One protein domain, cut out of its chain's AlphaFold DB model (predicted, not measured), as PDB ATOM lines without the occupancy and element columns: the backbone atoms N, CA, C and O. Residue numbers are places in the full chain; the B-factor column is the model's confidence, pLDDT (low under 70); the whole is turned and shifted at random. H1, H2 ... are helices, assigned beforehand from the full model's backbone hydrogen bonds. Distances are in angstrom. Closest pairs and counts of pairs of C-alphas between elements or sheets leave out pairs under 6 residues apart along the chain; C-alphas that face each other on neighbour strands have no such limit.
ATOM      1  N   ALA A   2      11.445  46.633  11.116       56.47
ATOM      2  CA  ALA A   2      11.462  45.578  10.085       56.47
ATOM      3  C   ALA A   2      12.873  45.046   9.729       56.47
ATOM      4  O   ALA A   2      13.052  43.836   9.643       56.47
ATOM      5  N   THR A   3      13.890  45.914   9.616       62.12
ATOM      6  CA  THR A   3      15.276  45.501   9.308       62.12
ATOM      7  C   THR A   3      15.868  44.567  10.364       62.12
ATOM      8  O   THR A   3      16.460  43.553  10.011       62.12
ATOM      9  N   ARG A   4      15.681  44.867  11.658       61.19
ATOM     10  CA  ARG A   4      16.159  44.007  12.754       61.19
ATOM     11  C   ARG A   4      15.449  42.662  12.746       61.19
ATOM     12  O   ARG A   4      16.119  41.647  12.746       61.19
ATOM     13  N   THR A   5      14.130  42.655  12.571       58.09
ATOM     14  CA  THR A   5      13.367  41.408  12.448       58.09
ATOM     15  C   THR A   5      13.833  40.553  11.262       58.09
ATOM     16  O   THR A   5      13.963  39.344  11.404       58.09
ATOM     17  N   CYS A   6      14.157  41.151  10.109       61.09
ATOM     18  CA  CYS A   6      14.751  40.416   8.985       61.09
ATOM     19  C   CYS A   6      16.152  39.866   9.296       61.09
ATOM     20  O   CYS A   6      16.482  38.772   8.846       61.09
ATOM     21  N   LEU A   7      16.974  40.600  10.051       64.44
ATOM     22  CA  LEU A   7      18.312  40.157  10.457       64.44
ATOM     23  C   LEU A   7      18.248  39.034  11.501       64.44
ATOM     24  O   LEU A   7      18.985  38.061  11.371       64.44
ATOM     25  N   ASP A   8      17.315  39.115  12.450       59.53
ATOM     26  CA  ASP A   8      17.054  38.077  13.452       59.53
ATOM     27  C   ASP A   8      16.531  36.792  12.778       59.53
ATOM     28  O   ASP A   8      16.951  35.683  13.102       59.53
ATOM     29  N   LEU A   9      15.682  36.918  11.748       59.31
ATOM     30  CA  LEU A   9      15.241  35.779  10.929       59.31
ATOM     31  C   LEU A   9      16.394  35.120  10.151       59.31
ATOM     32  O   LEU A   9      16.344  33.919   9.877       59.31
ATOM     33  N   LEU A  10      17.439  35.877   9.796       59.66
ATOM     34  CA  LEU A  10      18.644  35.330   9.165       59.66
ATOM     35  C   LEU A  10      19.549  34.590  10.160       59.66
ATOM     36  O   LEU A  10      20.319  33.741   9.714       59.66
ATOM     37  N   GLU A  11      19.455  34.850  11.470       56.97
ATOM     38  CA  GLU A  11      20.191  34.083  12.492       56.97
ATOM     39  C   GLU A  11      19.705  32.633  12.590       56.97
ATOM     40  O   GLU A  11      20.510  31.735  12.834       56.97
ATOM     41  N   GLY A  12      18.412  32.392  12.348       49.72
ATOM     42  CA  GLY A  12      17.801  31.061  12.421       49.72
ATOM     43  C   GLY A  12      17.876  30.230  11.136       49.72
ATOM     44  O   GLY A  12      17.536  29.048  11.156       49.72
ATOM     45  N   ARG A  13      18.290  30.812  10.000       57.69
ATOM     46  CA  ARG A  13      18.326  30.101   8.711       57.69
ATOM     47  C   ARG A  13      19.633  29.323   8.560       57.69
ATOM     48  O   ARG A  13      20.713  29.890   8.724       57.69
ATOM     49  N   ALA A  14      19.536  28.045   8.187       59.31
ATOM     50  CA  ALA A  14      20.703  27.219   7.882       59.31
ATOM     51  C   ALA A  14      21.602  27.920   6.848       59.31
ATOM     52  O   ALA A  14      21.121  28.432   5.829       59.31
ATOM     53  N   ARG A  15      22.907  27.983   7.144       67.94
ATOM     54  CA  ARG A  15      23.910  28.577   6.250       67.94
ATOM     55  C   ARG A  15      23.914  27.817   4.938       67.94
ATOM     56  O   ARG A  15      23.791  26.593   4.953       67.94
ATOM     57  N   ARG A  16      24.087  28.538   3.826       75.38
ATOM     58  CA  ARG A  16      24.354  27.845   2.574       75.38
ATOM     59  C   ARG A  16      25.800  27.370   2.543       75.38
ATOM     60  O   ARG A  16      26.664  28.112   2.999       75.38
ATOM     61  N   ALA A  17      26.053  26.166   2.048       75.81
ATOM     62  CA  ALA A  17      27.392  25.574   2.036       75.81
ATOM     63  C   ALA A  17      27.806  25.147   0.624       75.81
ATOM     64  O   ALA A  17      26.950  24.923  -0.239       75.81
ATOM     65  N   LEU A  18      29.115  25.026   0.412       77.12
ATOM     66  CA  LEU A  18      29.706  24.150  -0.596       77.12
ATOM     67  C   LEU A  18      30.306  22.912   0.090       77.12
ATOM     68  O   LEU A  18      30.600  22.957   1.283       77.12
ATOM     69  N   PRO A  19      30.520  21.800  -0.635       77.56
ATOM     70  CA  PRO A  19      31.098  20.582  -0.065       77.56
ATOM     71  C   PRO A  19      32.446  20.808   0.639       77.56
ATOM     72  O   PRO A  19      32.683  20.253   1.710       77.56
ATOM     73  N   VAL A  20      33.280  21.703   0.100       78.50
ATOM     74  CA  VAL A  20      34.567  22.115   0.693       78.50
ATOM     75  C   VAL A  20      34.434  22.725   2.100       78.50
ATOM     76  O   VAL A  20      35.383  22.693   2.879       78.50
ATOM     77  N   ASP A  21      33.252  23.233   2.468       74.44
ATOM     78  CA  ASP A  21      32.990  23.817   3.788       74.44
ATOM     79  C   ASP A  21      32.606  22.778   4.858       74.44
ATOM     80  O   ASP A  21      32.568  23.114   6.046       74.44
ATOM     81  N   LEU A  22      32.279  21.539   4.467       72.06
ATOM     82  CA  LEU A  22      31.678  20.535   5.359       72.06
ATOM     83  C   LEU A  22      32.685  19.555   5.975       72.06
ATOM     84  O   LEU A  22      32.355  18.880   6.950       72.06
ATOM     85  N   GLY A  23      33.904  19.467   5.445       76.12
ATOM     86  CA  GLY A  23      34.891  18.509   5.934       76.12
ATOM     87  C   GLY A  23      36.102  18.345   5.014       76.12
ATOM     88  O   GLY A  23      36.216  19.047   4.009       76.12
ATOM     89  N   PRO A  24      37.030  17.434   5.358       84.75
ATOM     90  CA  PRO A  24      38.218  17.179   4.549       84.75
ATOM     91  C   PRO A  24      37.862  16.599   3.172       84.75
ATOM     92  O   PRO A  24      36.829  15.952   3.004       84.75
ATOM     93  N   SER A  25      38.749  16.805   2.197       87.38
ATOM     94  CA  SER A  25      38.624  16.208   0.867       87.38
ATOM     95  C   SER A  25      38.687  14.683   0.927       87.38
ATOM     96  O   SER A  25      39.415  14.106   1.737       87.38
ATOM     97  N   SER A  26      37.983  14.028   0.012       87.25
ATOM     98  CA  SER A  26      38.093  12.588  -0.216       87.25
ATOM     99  C   SER A  26      39.363  12.266  -1.010       87.25
ATOM    100  O   SER A  26      39.693  12.950  -1.977       87.25
ATOM    101  N   GLU A  27      40.082  11.217  -0.605       84.00
ATOM    102  CA  GLU A  27      41.341  10.804  -1.251       84.00
ATOM    103  C   GLU A  27      41.142   9.955  -2.517       84.00
ATOM    104  O   GLU A  27      42.078   9.798  -3.302       84.00
ATOM    105  N   ARG A  28      39.952   9.365  -2.680       83.69
ATOM    106  CA  ARG A  28      39.563   8.480  -3.787       83.69
ATOM    107  C   ARG A  28      38.109   8.708  -4.166       83.69
ATOM    108  O   ARG A  28      37.339   9.154  -3.313       83.69
ATOM    109  N   VAL A  39      21.005  20.011   3.718       69.75
ATOM    110  CA  VAL A  39      21.946  21.112   3.509       69.75
ATOM    111  C   VAL A  39      21.381  22.090   2.481       69.75
ATOM    112  O   VAL A  39      21.045  21.739   1.352       69.75
ATOM    113  N   ALA A  40      21.318  23.368   2.851       75.62
ATOM    114  CA  ALA A  40      21.019  24.420   1.893       75.62
ATOM    115  C   ALA A  40      22.257  24.651   1.011       75.62
ATOM    116  O   ALA A  40      23.207  25.299   1.425       75.62
ATOM    117  N   TRP A  41      22.292  24.137  -0.211       78.44
ATOM    118  CA  TRP A  41      23.462  24.335  -1.070       78.44
ATOM    119  C   TRP A  41      23.505  25.747  -1.671       78.44
ATOM    120  O   TRP A  41      22.470  26.387  -1.935       78.44
ATOM    121  N   LEU A  42      24.718  26.268  -1.876       82.69
ATOM    122  CA  LEU A  42      24.911  27.324  -2.867       82.69
ATOM    123  C   LEU A  42      24.612  26.754  -4.256       82.69
ATOM    124  O   LEU A  42      24.822  25.572  -4.503       82.69
ATOM    125  N   GLY A  43      24.058  27.591  -5.128       85.25
ATOM    126  CA  GLY A  43      23.674  27.203  -6.480       85.25
ATOM    127  C   GLY A  43      24.293  28.134  -7.517       85.25
ATOM    128  O   GLY A  43      24.688  29.254  -7.168       85.25
ATOM    129  N   PRO A  44      24.341  27.695  -8.781       90.38
ATOM    130  CA  PRO A  44      24.866  28.498  -9.865       90.38
ATOM    131  C   PRO A  44      23.878  29.626 -10.177       90.38
ATOM    132  O   PRO A  44      22.670  29.399 -10.273       90.38
ATOM    133  N   TYR A  45      24.384  30.848 -10.335       87.88
ATOM    134  CA  TYR A  45      23.579  32.018 -10.676       87.88
ATOM    135  C   TYR A  45      23.920  32.506 -12.089       87.88
ATOM    136  O   TYR A  45      25.078  32.845 -12.328       87.88
ATOM    137  N   PRO A  46      22.959  32.559 -13.026       89.00
ATOM    138  CA  PRO A  46      23.222  32.926 -14.414       89.00
ATOM    139  C   PRO A  46      23.629  34.397 -14.540       89.00
ATOM    140  O   PRO A  46      22.901  35.294 -14.115       89.00
ATOM    141  N   ASP A  47      24.750  34.667 -15.211       86.94
ATOM    142  CA  ASP A  47      25.229  36.047 -15.392       86.94
ATOM    143  C   ASP A  47      24.270  36.902 -16.227       86.94
ATOM    144  O   ASP A  47      24.242  38.122 -16.081       86.94
ATOM    145  N   ALA A  48      23.471  36.274 -17.094       83.25
ATOM    146  CA  ALA A  48      22.450  36.951 -17.892       83.25
ATOM    147  C   ALA A  48      21.343  37.592 -17.031       83.25
ATOM    148  O   ALA A  48      20.669  38.509 -17.493       83.25
ATOM    149  N   ALA A  49      21.170  37.134 -15.786       80.44
ATOM    150  CA  ALA A  49      20.239  37.724 -14.828       80.44
ATOM    151  C   ALA A  49      20.849  38.902 -14.038       80.44
ATOM    152  O   ALA A  49      20.135  39.557 -13.278       80.44
ATOM    153  N   LEU A  50      22.148  39.194 -14.203       74.62
ATOM    154  CA  LEU A  50      22.789  40.335 -13.551       74.62
ATOM    155  C   LEU A  50      22.367  41.659 -14.218       74.62
ATOM    156  O   LEU A  50      22.307  41.739 -15.448       74.62
ATOM    157  N   PRO A  51      22.124  42.734 -13.443       64.19
ATOM    158  CA  PRO A  51      21.791  44.045 -13.997       64.19
ATOM    159  C   PRO A  51      22.878  44.569 -14.952       64.19
ATOM    160  O   PRO A  51      24.064  44.595 -14.624       64.19
ATOM    161  N   ALA A  52      22.498  45.040 -16.142       53.12
ATOM    162  CA  ALA A  52      23.446  45.570 -17.122       53.12
ATOM    163  C   ALA A  52      23.719  47.076 -16.896       53.12
ATOM    164  O   ALA A  52      22.865  47.907 -17.188       53.12
ATOM    165  N   GLY A  53      24.926  47.446 -16.437       51.31
ATOM    166  CA  GLY A  53      25.357  48.851 -16.281       51.31
ATOM    167  C   GLY A  53      26.849  49.086 -16.610       51.31
ATOM    168  O   GLY A  53      27.669  48.259 -16.224       51.31
ATOM    169  N   PRO A  54      27.255  50.179 -17.298       43.78
ATOM    170  CA  PRO A  54      28.620  50.344 -17.839       43.78
ATOM    171  C   PRO A  54      29.769  50.422 -16.816       43.78
ATOM    172  O   PRO A  54      30.890  50.063 -17.158       43.78
ATOM    173  N   GLY A  55      29.514  50.863 -15.579       45.25
ATOM    174  CA  GLY A  55      30.537  50.974 -14.521       45.25
ATOM    175  C   GLY A  55      30.481  49.874 -13.459       45.25
ATOM    176  O   GLY A  55      31.454  49.652 -12.752       45.25
ATOM    177  N   ALA A  56      29.363  49.152 -13.375       51.62
ATOM    178  CA  ALA A  56      29.080  48.247 -12.268       51.62
ATOM    179  C   ALA A  56      29.359  46.771 -12.591       51.62
ATOM    180  O   ALA A  56      29.366  45.940 -11.695       51.62
ATOM    181  N   ARG A  57      29.636  46.431 -13.859       60.25
ATOM    182  CA  ARG A  57      29.753  45.031 -14.305       60.25
ATOM    183  C   ARG A  57      30.784  44.224 -13.534       60.25
ATOM    184  O   ARG A  57      30.512  43.072 -13.238       60.25
ATOM    185  N   TYR A  58      31.952  44.783 -13.234       58.16
ATOM    186  CA  TYR A  58      33.008  43.977 -12.630       58.16
ATOM    187  C   TYR A  58      32.913  43.879 -11.112       58.16
ATOM    188  O   TYR A  58      33.070  42.786 -10.591       58.16
ATOM    189  N   GLU A  59      32.639  44.984 -10.419       62.84
ATOM    190  CA  GLU A  59      32.437  44.967  -8.963       62.84
ATOM    191  C   GLU A  59      31.183  44.151  -8.608       62.84
ATOM    192  O   GLU A  59      31.206  43.355  -7.676       62.84
ATOM    193  N   GLN A  60      30.116  44.236  -9.418       65.62
ATOM    194  CA  GLN A  60      28.934  43.380  -9.253       65.62
ATOM    195  C   GLN A  60      29.219  41.911  -9.574       65.62
ATOM    196  O   GLN A  60      28.690  41.043  -8.887       65.62
ATOM    197  N   ARG A  61      30.041  41.611 -10.590       66.50
ATOM    198  CA  ARG A  61      30.455  40.228 -10.878       66.50
ATOM    199  C   ARG A  61      31.301  39.656  -9.748       66.50
ATOM    200  O   ARG A  61      31.035  38.540  -9.328       66.50
ATOM    201  N   GLU A  62      32.237  40.434  -9.213       70.94
ATOM    202  CA  GLU A  62      33.045  40.064  -8.046       70.94
ATOM    203  C   GLU A  62      32.160  39.804  -6.816       70.94
ATOM    204  O   GLU A  62      32.364  38.835  -6.093       70.94
ATOM    205  N   ALA A  63      31.089  40.585  -6.647       62.94
ATOM    206  CA  ALA A  63      30.096  40.389  -5.593       62.94
ATOM    207  C   ALA A  63      29.198  39.147  -5.763       62.94
ATOM    208  O   ALA A  63      28.539  38.737  -4.803       62.94
ATOM    209  N   VAL A  64      29.138  38.545  -6.954       72.25
ATOM    210  CA  VAL A  64      28.416  37.280  -7.191       72.25
ATOM    211  C   VAL A  64      29.345  36.095  -7.432       72.25
ATOM    212  O   VAL A  64      28.850  34.981  -7.630       72.25
ATOM    213  N   GLU A  65      30.665  36.307  -7.368       82.50
ATOM    214  CA  GLU A  65      31.655  35.234  -7.419       82.50
ATOM    215  C   GLU A  65      31.364  34.196  -6.351       82.50
ATOM    216  O   GLU A  65      31.044  34.518  -5.203       82.50
ATOM    217  N   LEU A  66      31.509  32.928  -6.727       79.25
ATOM    218  CA  LEU A  66      31.132  31.822  -5.862       79.25
ATOM    219  C   LEU A  66      31.901  31.867  -4.531       79.25
ATOM    220  O   LEU A  66      31.291  31.742  -3.470       79.25
ATOM    221  N   ALA A  67      33.205  32.160  -4.579       79.94
ATOM    222  CA  ALA A  67      34.042  32.325  -3.393       79.94
ATOM    223  C   ALA A  67      33.591  33.498  -2.504       79.94
ATOM    224  O   ALA A  67      33.564  33.367  -1.279       79.94
ATOM    225  N   PHE A  68      33.190  34.631  -3.092       82.69
ATOM    226  CA  PHE A  68      32.661  35.766  -2.332       82.69
ATOM    227  C   PHE A  68      31.336  35.400  -1.658       82.69
ATOM    228  O   PHE A  68      31.190  35.565  -0.445       82.69
ATOM    229  N   VAL A  69      30.393  34.821  -2.408       84.19
ATOM    230  CA  VAL A  69      29.088  34.384  -1.890       84.19
ATOM    231  C   VAL A  69      29.243  33.331  -0.789       84.19
ATOM    232  O   VAL A  69      28.515  33.396   0.207       84.19
ATOM    233  N   ALA A  70      30.201  32.407  -0.925       83.38
ATOM    234  CA  ALA A  70      30.574  31.438   0.105       83.38
ATOM    235  C   ALA A  70      31.160  32.127   1.346       83.38
ATOM    236  O   ALA A  70      30.709  31.880   2.467       83.38
ATOM    237  N   ALA A  71      32.073  33.089   1.177       84.88
ATOM    238  CA  ALA A  71      32.632  33.854   2.289       84.88
ATOM    239  C   ALA A  71      31.552  34.606   3.088       84.88
ATOM    240  O   ALA A  71      31.601  34.621   4.325       84.88
ATOM    241  N   LEU A  72      30.527  35.155   2.418       85.44
ATOM    242  CA  LEU A  72      29.394  35.803   3.087       85.44
ATOM    243  C   LEU A  72      28.655  34.861   4.049       85.44
ATOM    244  O   LEU A  72      28.137  35.330   5.068       85.44
ATOM    245  N   GLN A  73      28.627  33.550   3.780       84.19
ATOM    246  CA  GLN A  73      27.937  32.562   4.625       84.19
ATOM    247  C   GLN A  73      28.560  32.438   6.021       84.19
ATOM    248  O   GLN A  73      27.872  32.053   6.968       84.19
ATOM    249  N   HIS A  74      29.822  32.845   6.180       84.94
ATOM    250  CA  HIS A  74      30.534  32.843   7.459       84.94
ATOM    251  C   HIS A  74      30.396  34.148   8.255       84.94
ATOM    252  O   HIS A  74      30.811  34.204   9.413       84.94
ATOM    253  N   LEU A  75      29.817  35.193   7.662       86.44
ATOM    254  CA  LEU A  75      29.591  36.470   8.334       86.44
ATOM    255  C   LEU A  75      28.372  36.411   9.254       86.44
ATOM    256  O   LEU A  75      27.338  35.841   8.889       86.44
ATOM    257  N   ALA A  76      28.465  37.089  10.402       88.31
ATOM    258  CA  ALA A  76      27.295  37.394  11.224       88.31
ATOM    259  C   ALA A  76      26.305  38.283  10.435       88.31
ATOM    260  O   ALA A  76      26.755  39.074   9.596       88.31
ATOM    261  N   PRO A  77      24.985  38.238  10.706       86.56
ATOM    262  CA  PRO A  77      23.984  38.951   9.904       86.56
ATOM    263  C   PRO A  77      24.279  40.444   9.731       86.56
ATOM    264  O   PRO A  77      24.261  40.952   8.614       86.56
ATOM    265  N   ASN A  78      24.656  41.132  10.813       87.50
ATOM    266  CA  ASN A  78      24.987  42.560  10.771       87.50
ATOM    267  C   ASN A  78      26.245  42.862   9.944       87.50
ATOM    268  O   ASN A  78      26.312  43.885   9.272       87.50
ATOM    269  N   GLN A  79      27.242  41.974   9.977       92.25
ATOM    270  CA  GLN A  79      28.450  42.100   9.155       92.25
ATOM    271  C   GLN A  79      28.115  41.900   7.679       92.25
ATOM    272  O   GLN A  79      28.536  42.696   6.846       92.25
ATOM    273  N   ARG A  80      27.312  40.873   7.373       91.94
ATOM    274  CA  ARG A  80      26.847  40.571   6.018       91.94
ATOM    275  C   ARG A  80      26.021  41.718   5.443       91.94
ATOM    276  O   ARG A  80      26.296  42.156   4.335       91.94
ATOM    277  N   ALA A  81      25.050  42.225   6.201       89.00
ATOM    278  CA  ALA A  81      24.188  43.320   5.772       89.00
ATOM    279  C   ALA A  81      24.976  44.610   5.527       89.00
ATOM    280  O   ALA A  81      24.827  45.215   4.469       89.00
ATOM    281  N   ALA A  82      25.861  44.991   6.457       92.19
ATOM    282  CA  ALA A  82      26.715  46.160   6.281       92.19
ATOM    283  C   ALA A  82      27.609  46.022   5.038       92.19
ATOM    284  O   ALA A  82      27.697  46.960   4.250       92.19
ATOM    285  N   LEU A  83      28.229  44.853   4.838       89.62
ATOM    286  CA  LEU A  83      29.099  44.596   3.690       89.62
ATOM    287  C   LEU A  83      28.334  44.642   2.363       89.62
ATOM    288  O   LEU A  83      28.788  45.304   1.442       89.62
ATOM    289  N   VAL A  84      27.165  43.999   2.272       86.25
ATOM    290  CA  VAL A  84      26.348  44.000   1.046       86.25
ATOM    291  C   VAL A  84      25.854  45.407   0.713       86.25
ATOM    292  O   VAL A  84      25.986  45.849  -0.426       86.25
ATOM    293  N   LEU A  85      25.328  46.142   1.697       85.75
ATOM    294  CA  LEU A  85      24.866  47.511   1.466       85.75
ATOM    295  C   LEU A  85      26.009  48.424   0.996       85.75
ATOM    296  O   LEU A  85      25.797  49.250   0.114       85.75
ATOM    297  N   PHE A  86      27.212  48.257   1.550       87.75
ATOM    298  CA  PHE A  86      28.356  49.100   1.211       87.75
ATOM    299  C   PHE A  86      29.035  48.690  -0.104       87.75
ATOM    300  O   PHE A  86      29.165  49.508  -1.005       87.75
ATOM    301  N   GLU A  87      29.476  47.435  -0.225       83.81
ATOM    302  CA  GLU A  87      30.350  46.977  -1.319       83.81
ATOM    303  C   GLU A  87      29.587  46.484  -2.550       83.81
ATOM    304  O   GLU A  87      30.142  46.495  -3.641       83.81
ATOM    305  N   VAL A  88      28.320  46.083  -2.402       79.62
ATOM    306  CA  VAL A  88      27.507  45.586  -3.529       79.62
ATOM    307  C   VAL A  88      26.515  46.641  -4.002       79.62
ATOM    308  O   VAL A  88      26.318  46.826  -5.201       79.62
ATOM    309  N   LEU A  89      25.874  47.331  -3.056       79.12
ATOM    310  CA  LEU A  89      24.809  48.293  -3.344       79.12
ATOM    311  C   LEU A  89      25.278  49.756  -3.324       79.12
ATOM    312  O   LEU A  89      24.515  50.632  -3.721       79.12
ATOM    313  N   GLY A  90      26.517  50.026  -2.904       79.38
ATOM    314  CA  GLY A  90      27.136  51.351  -2.995       79.38
ATOM    315  C   GLY A  90      26.609  52.397  -2.005       79.38
ATOM    316  O   GLY A  90      26.836  53.587  -2.217       79.38
ATOM    317  N   PHE A  91      25.917  51.992  -0.934       85.38
ATOM    318  CA  PHE A  91      25.453  52.921   0.099       85.38
ATOM    319  C   PHE A  91      26.610  53.456   0.946       85.38
ATOM    320  O   PHE A  91      27.558  52.746   1.291       85.38
ATOM    321  N   THR A  92      26.491  54.708   1.375       92.12
ATOM    322  CA  THR A  92      27.420  55.320   2.327       92.12
ATOM    323  C   THR A  92      27.224  54.768   3.742       92.12
ATOM    324  O   THR A  92      26.145  54.322   4.127       92.12
ATOM    325  N   VAL A  93      28.256  54.866   4.587       94.06
ATOM    326  CA  VAL A  93      28.181  54.447   6.002       94.06
ATOM    327  C   VAL A  93      27.041  55.142   6.761       94.06
ATOM    328  O   VAL A  93      26.433  54.530   7.639       94.06
ATOM    329  N   ALA A  94      26.744  56.402   6.429       95.81
ATOM    330  CA  ALA A  94      25.657  57.158   7.046       95.81
ATOM    331  C   ALA A  94      24.282  56.591   6.664       95.81
ATOM    332  O   ALA A  94      23.469  56.327   7.546       95.81
ATOM    333  N   GLU A  95      24.053  56.325   5.376       91.75
ATOM    334  CA  GLU A  95      22.808  55.710   4.898       91.75
ATOM    335  C   GLU A  95      22.614  54.314   5.489       91.75
ATOM    336  O   GLU A  95      21.524  53.983   5.950       91.75
ATOM    337  N   ILE A  96      23.681  53.514   5.565       92.62
ATOM    338  CA  ILE A  96      23.638  52.179   6.174       92.62
ATOM    339  C   ILE A  96      23.281  52.263   7.657       92.62
ATOM    340  O   ILE A  96      22.463  51.477   8.131       92.62
ATOM    341  N   ALA A  97      23.863  53.214   8.393       94.31
ATOM    342  CA  ALA A  97      23.548  53.422   9.803       94.31
ATOM    343  C   ALA A  97      22.055  53.736   9.998       94.31
ATOM    344  O   ALA A  97      21.424  53.164  10.886       94.31
ATOM    345  N   THR A  98      21.471  54.556   9.117       93.69
ATOM    346  CA  THR A  98      20.028  54.824   9.093       93.69
ATOM    347  C   THR A  98      19.208  53.577   8.739       93.69
ATOM    348  O   THR A  98      18.272  53.247   9.461       93.69
ATOM    349  N   ILE A  99      19.566  52.846   7.676       91.75
ATOM    350  CA  ILE A  99      18.848  51.640   7.212       91.75
ATOM    351  C   ILE A  99      18.836  50.542   8.285       91.75
ATOM    352  O   ILE A  99      17.819  49.873   8.502       91.75
ATOM    353  N   MET A 100      19.976  50.344   8.946       91.12
ATOM    354  CA  MET A 100      20.181  49.311   9.961       91.12
ATOM    355  C   MET A 100      19.780  49.756  11.373       91.12
ATOM    356  O   MET A 100      19.909  48.955  12.298       91.12
ATOM    357  N   ASP A 101      19.299  50.993  11.545       92.25
ATOM    358  CA  ASP A 101      18.925  51.566  12.845       92.25
ATOM    359  C   ASP A 101      20.065  51.420  13.881       92.25
ATOM    360  O   ASP A 101      19.931  50.821  14.953       92.25
ATOM    361  N   THR A 102      21.260  51.886  13.498       93.94
ATOM    362  CA  THR A 102      22.494  51.773  14.288       93.94
ATOM    363  C   THR A 102      23.401  53.000  14.123       93.94
ATOM    364  O   THR A 102      23.040  53.978  13.479       93.94
ATOM    365  N   SER A 103      24.590  52.983  14.734       95.94
ATOM    366  CA  SER A 103      25.565  54.074  14.622       95.94
ATOM    367  C   SER A 103      26.548  53.858  13.466       95.94
ATOM    368  O   SER A 103      26.891  52.723  13.129       95.94
ATOM    369  N   THR A 104      27.093  54.941  12.912       96.69
ATOM    370  CA  THR A 104      28.172  54.880  11.907       96.69
ATOM    371  C   THR A 104      29.411  54.143  12.434       96.69
ATOM    372  O   THR A 104      30.052  53.396  11.696       96.69
ATOM    373  N   THR A 105      29.716  54.265  13.729       96.56
ATOM    374  CA  THR A 105      30.775  53.497  14.405       96.56
ATOM    375  C   THR A 105      30.500  51.992  14.365       96.56
ATOM    376  O   THR A 105      31.397  51.203  14.055       96.56
ATOM    377  N   SER A 106      29.256  51.582  14.628       94.56
ATOM    378  CA  SER A 106      28.834  50.178  14.553       94.56
ATOM    379  C   SER A 106      28.976  49.625  13.134       94.56
ATOM    380  O   SER A 106      29.502  48.525  12.965       94.56
ATOM    381  N   VAL A 107      28.573  50.402  12.120       95.81
ATOM    382  CA  VAL A 107      28.718  50.036  10.700       95.81
ATOM    383  C   VAL A 107      30.190  49.863  10.328       95.81
ATOM    384  O   VAL A 107      30.564  48.820   9.799       95.81
ATOM    385  N   ASN A 108      31.055  50.820  10.676       95.56
ATOM    386  CA  ASN A 108      32.493  50.730  10.401       95.56
ATOM    387  C   ASN A 108      33.138  49.493  11.050       95.56
ATOM    388  O   ASN A 108      33.921  48.784  10.418       95.56
ATOM    389  N   SER A 109      32.770  49.185  12.297       96.75
ATOM    390  CA  SER A 109      33.239  47.981  12.994       96.75
ATOM    391  C   SER A 109      32.724  46.684  12.351       96.75
ATOM    392  O   SER A 109      33.442  45.680  12.295       96.75
ATOM    393  N   ALA A 110      31.482  46.676  11.861       94.00
ATOM    394  CA  ALA A 110      30.918  45.547  11.127       94.00
ATOM    395  C   ALA A 110      31.652  45.326   9.795       94.00
ATOM    396  O   ALA A 110      32.097  44.207   9.543       94.00
ATOM    397  N   LEU A 111      31.873  46.389   9.013       92.69
ATOM    398  CA  LEU A 111      32.616  46.354   7.749       92.69
ATOM    399  C   LEU A 111      34.055  45.866   7.933       92.69
ATOM    400  O   LEU A 111      34.498  44.974   7.216       92.69
ATOM    401  N   ALA A 112      34.782  46.391   8.923       93.25
ATOM    402  CA  ALA A 112      36.165  45.987   9.182       93.25
ATOM    403  C   ALA A 112      36.284  44.489   9.512       93.25
ATOM    404  O   ALA A 112      37.199  43.809   9.042       93.25
ATOM    405  N   ARG A 113      35.345  43.956  10.305       93.94
ATOM    406  CA  ARG A 113      35.293  42.521  10.618       93.94
ATOM    407  C   ARG A 113      34.878  41.693   9.407       93.94
ATOM    408  O   ARG A 113      35.491  40.659   9.164       93.94
ATOM    409  N   ALA A 114      33.898  42.166   8.640       91.12
ATOM    410  CA  ALA A 114      33.436  41.493   7.436       91.12
ATOM    411  C   ALA A 114      34.563  41.338   6.406       91.12
ATOM    412  O   ALA A 114      34.864  40.222   5.987       91.12
ATOM    413  N   ARG A 115      35.274  42.431   6.102       90.06
ATOM    414  CA  ARG A 115      36.436  42.439   5.199       90.06
ATOM    415  C   ARG A 115      37.526  41.470   5.628       90.06
ATOM    416  O   ARG A 115      38.128  40.823   4.783       90.06
ATOM    417  N   ARG A 116      37.773  41.339   6.934       89.81
ATOM    418  CA  ARG A 116      38.767  40.390   7.452       89.81
ATOM    419  C   ARG A 116      38.380  38.942   7.160       89.81
ATOM    420  O   ARG A 116      39.238  38.171   6.755       89.81
ATOM    421  N   VAL A 117      37.112  38.585   7.352       87.94
ATOM    422  CA  VAL A 117      36.615  37.233   7.046       87.94
ATOM    423  C   VAL A 117      36.668  36.968   5.542       87.94
ATOM    424  O   VAL A 117      37.135  35.910   5.135       87.94
ATOM    425  N   VAL A 118      36.255  37.938   4.721       86.25
ATOM    426  CA  VAL A 118      36.334  37.836   3.255       86.25
ATOM    427  C   VAL A 118      37.782  37.653   2.804       86.25
ATOM    428  O   VAL A 118      38.068  36.703   2.091       86.25
ATOM    429  N   ALA A 119      38.718  38.467   3.296       84.56
ATOM    430  CA  ALA A 119      40.137  38.365   2.948       84.56
ATOM    431  C   ALA A 119      40.792  37.036   3.370       84.56
ATOM    432  O   ALA A 119      41.801  36.644   2.795       84.56
ATOM    433  N   GLN A 120      40.245  36.350   4.377       85.00
ATOM    434  CA  GLN A 120      40.718  35.030   4.802       85.00
ATOM    435  C   GLN A 120      40.158  33.885   3.952       85.00
ATOM    436  O   GLN A 120      40.742  32.806   3.948       85.00
ATOM    437  N   LYS A 121      39.010  34.088   3.296       81.06
ATOM    438  CA  LYS A 121      38.240  33.018   2.645       81.06
ATOM    439  C   LYS A 121      38.169  33.131   1.130       81.06
ATOM    440  O   LYS A 121      38.048  32.110   0.469       81.06
ATOM    441  N   VAL A 122      38.230  34.341   0.584       80.00
ATOM    442  CA  VAL A 122      38.223  34.575  -0.859       80.00
ATOM    443  C   VAL A 122      39.665  34.550  -1.364       80.00
ATOM    444  O   VAL A 122      40.486  35.332  -0.874       80.00
ATOM    445  N   PRO A 123      39.997  33.680  -2.333       73.75
ATOM    446  CA  PRO A 123      41.311  33.675  -2.961       73.75
ATOM    447  C   PRO A 123      41.653  35.038  -3.577       73.75
ATOM    448  O   PRO A 123      40.804  35.705  -4.164       73.75
ATOM    449  N   SER A 124      42.918  35.443  -3.464       73.75
ATOM    450  CA  SER A 124      43.458  36.624  -4.142       73.75
ATOM    451  C   SER A 124      44.492  36.182  -5.181       73.75
ATOM    452  O   SER A 124      45.407  35.436  -4.821       73.75
ATOM    453  N   PRO A 125      44.408  36.639  -6.446       79.06
ATOM    454  CA  PRO A 125      43.427  37.592  -6.982       79.06
ATOM    455  C   PRO A 125      42.013  36.996  -7.128       79.06
ATOM    456  O   PRO A 125      41.874  35.791  -7.313       79.06
ATOM    457  N   SER A 126      40.984  37.854  -7.085       83.62
ATOM    458  CA  SER A 126      39.595  37.466  -7.382       83.62
ATOM    459  C   SER A 126      39.439  36.956  -8.812       83.62
ATOM    460  O   SER A 126      40.281  37.226  -9.682       83.62
ATOM    461  N   GLN A 127      38.348  36.241  -9.083       86.94
ATOM    462  CA  GLN A 127      38.143  35.630 -10.393       86.94
ATOM    463  C   GLN A 127      37.983  36.677 -11.490       86.94
ATOM    464  O   GLN A 127      38.622  36.555 -12.530       86.94
ATOM    465  N   GLN A 128      37.279  37.783 -11.243       86.00
ATOM    466  CA  GLN A 128      37.177  38.893 -12.188       86.00
ATOM    467  C   GLN A 128      38.552  39.450 -12.537       86.00
ATOM    468  O   GLN A 128      38.817  39.782 -13.693       86.00
ATOM    469  N   ARG A 129      39.447  39.569 -11.553       85.12
ATOM    470  CA  ARG A 129      40.797  40.079 -11.797       85.12
ATOM    471  C   ARG A 129      41.650  39.085 -12.583       85.12
ATOM    472  O   ARG A 129      42.476  39.532 -13.378       85.12
TER     473      ARG A 129
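AT A GLANCE: This is residues 2 to 28 and 39 to 129 of the 261 residues of the protein "RNA polymerase sigma factor" of Phytohabitans suffuscus (UniProt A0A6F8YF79). H4 is the core of a cluster of crossed helices, with the long H6 crossing one side of it and H1 packing on the other side near its first turn. H2 packs on H4 at residues 87 to 88, H5 packs on residues 82 to 86 of H4 and residues 104 to 108 of H6, H3 packs on residues 117 to 121 of H6, and residues 23 to 28, which end at the cut, stick out and stand free. The printed part has 118 residues with six named helices, H1 to H6 in order, and no named strand; the class is all helix. It is compact, with a radius of gyration of the C-alphas of 15.4 A and spans of 51 by 37 by 25 A.

IN THESE COORDINATES: H1 is residues 2 to 11, 14.6 A long, beginning at C-alpha 2 (11.462, 45.578, 10.085). H2 is residues 57 to 64 and H3 residues 66 to 73. H4 is residues 77 to 88, 15.4 A, and H5 residues 93 to 99. H6, residues 104 to 121, is 25.8 A long and ends at C-alpha 121 (38.240, 33.018, 2.645).

HOW THE PARTS SIT: H4 is the hub. Its residues 77 to 78 touch H1, with the closest C-alphas, Leu 7 and Pro 77, 5.8 A apart. Its residues 87 to 88 touch H2 at a shallow tilt of 15 degrees, opposite ways; the closest C-alphas, Ala 63 and Val 88, are 6.2 A apart. Its residues 78 to 83 touch residues 107 to 115 of H6, about perpendicular at 85 degrees, closest at C-alphas Gln 79 and Ala 110, 4.7 A. H5 touches H4, closest at C-alphas Leu 85 and Ile 96, 6.7 A, and residues 104 to 108 of H6, closest at C-alphas Ala 97 and Thr 104, 5.3 A. Residues 117 to 121 of H6 touch H3, closest at C-alphas Ala 71 and Val 118, 5.5 A. H1 and H6 are apart. In H1, H2, H4, H5 and H6 every O i to N i+4 pair is within hydrogen-bond range; in H3, 3 of 4 are.

THE WHOLE: The C-alphas of Arg 28 and Thr 98, the two farthest apart, are 51.9 A apart. Residues 29 to 38 are not printed, and C-alphas 28 and 39 are 22.9 A apart across the cut. The four links from H2 to H6 are tight. The model's pLDDT is under 70 at residues 2 to 15, 39, 51 to 61 and 63.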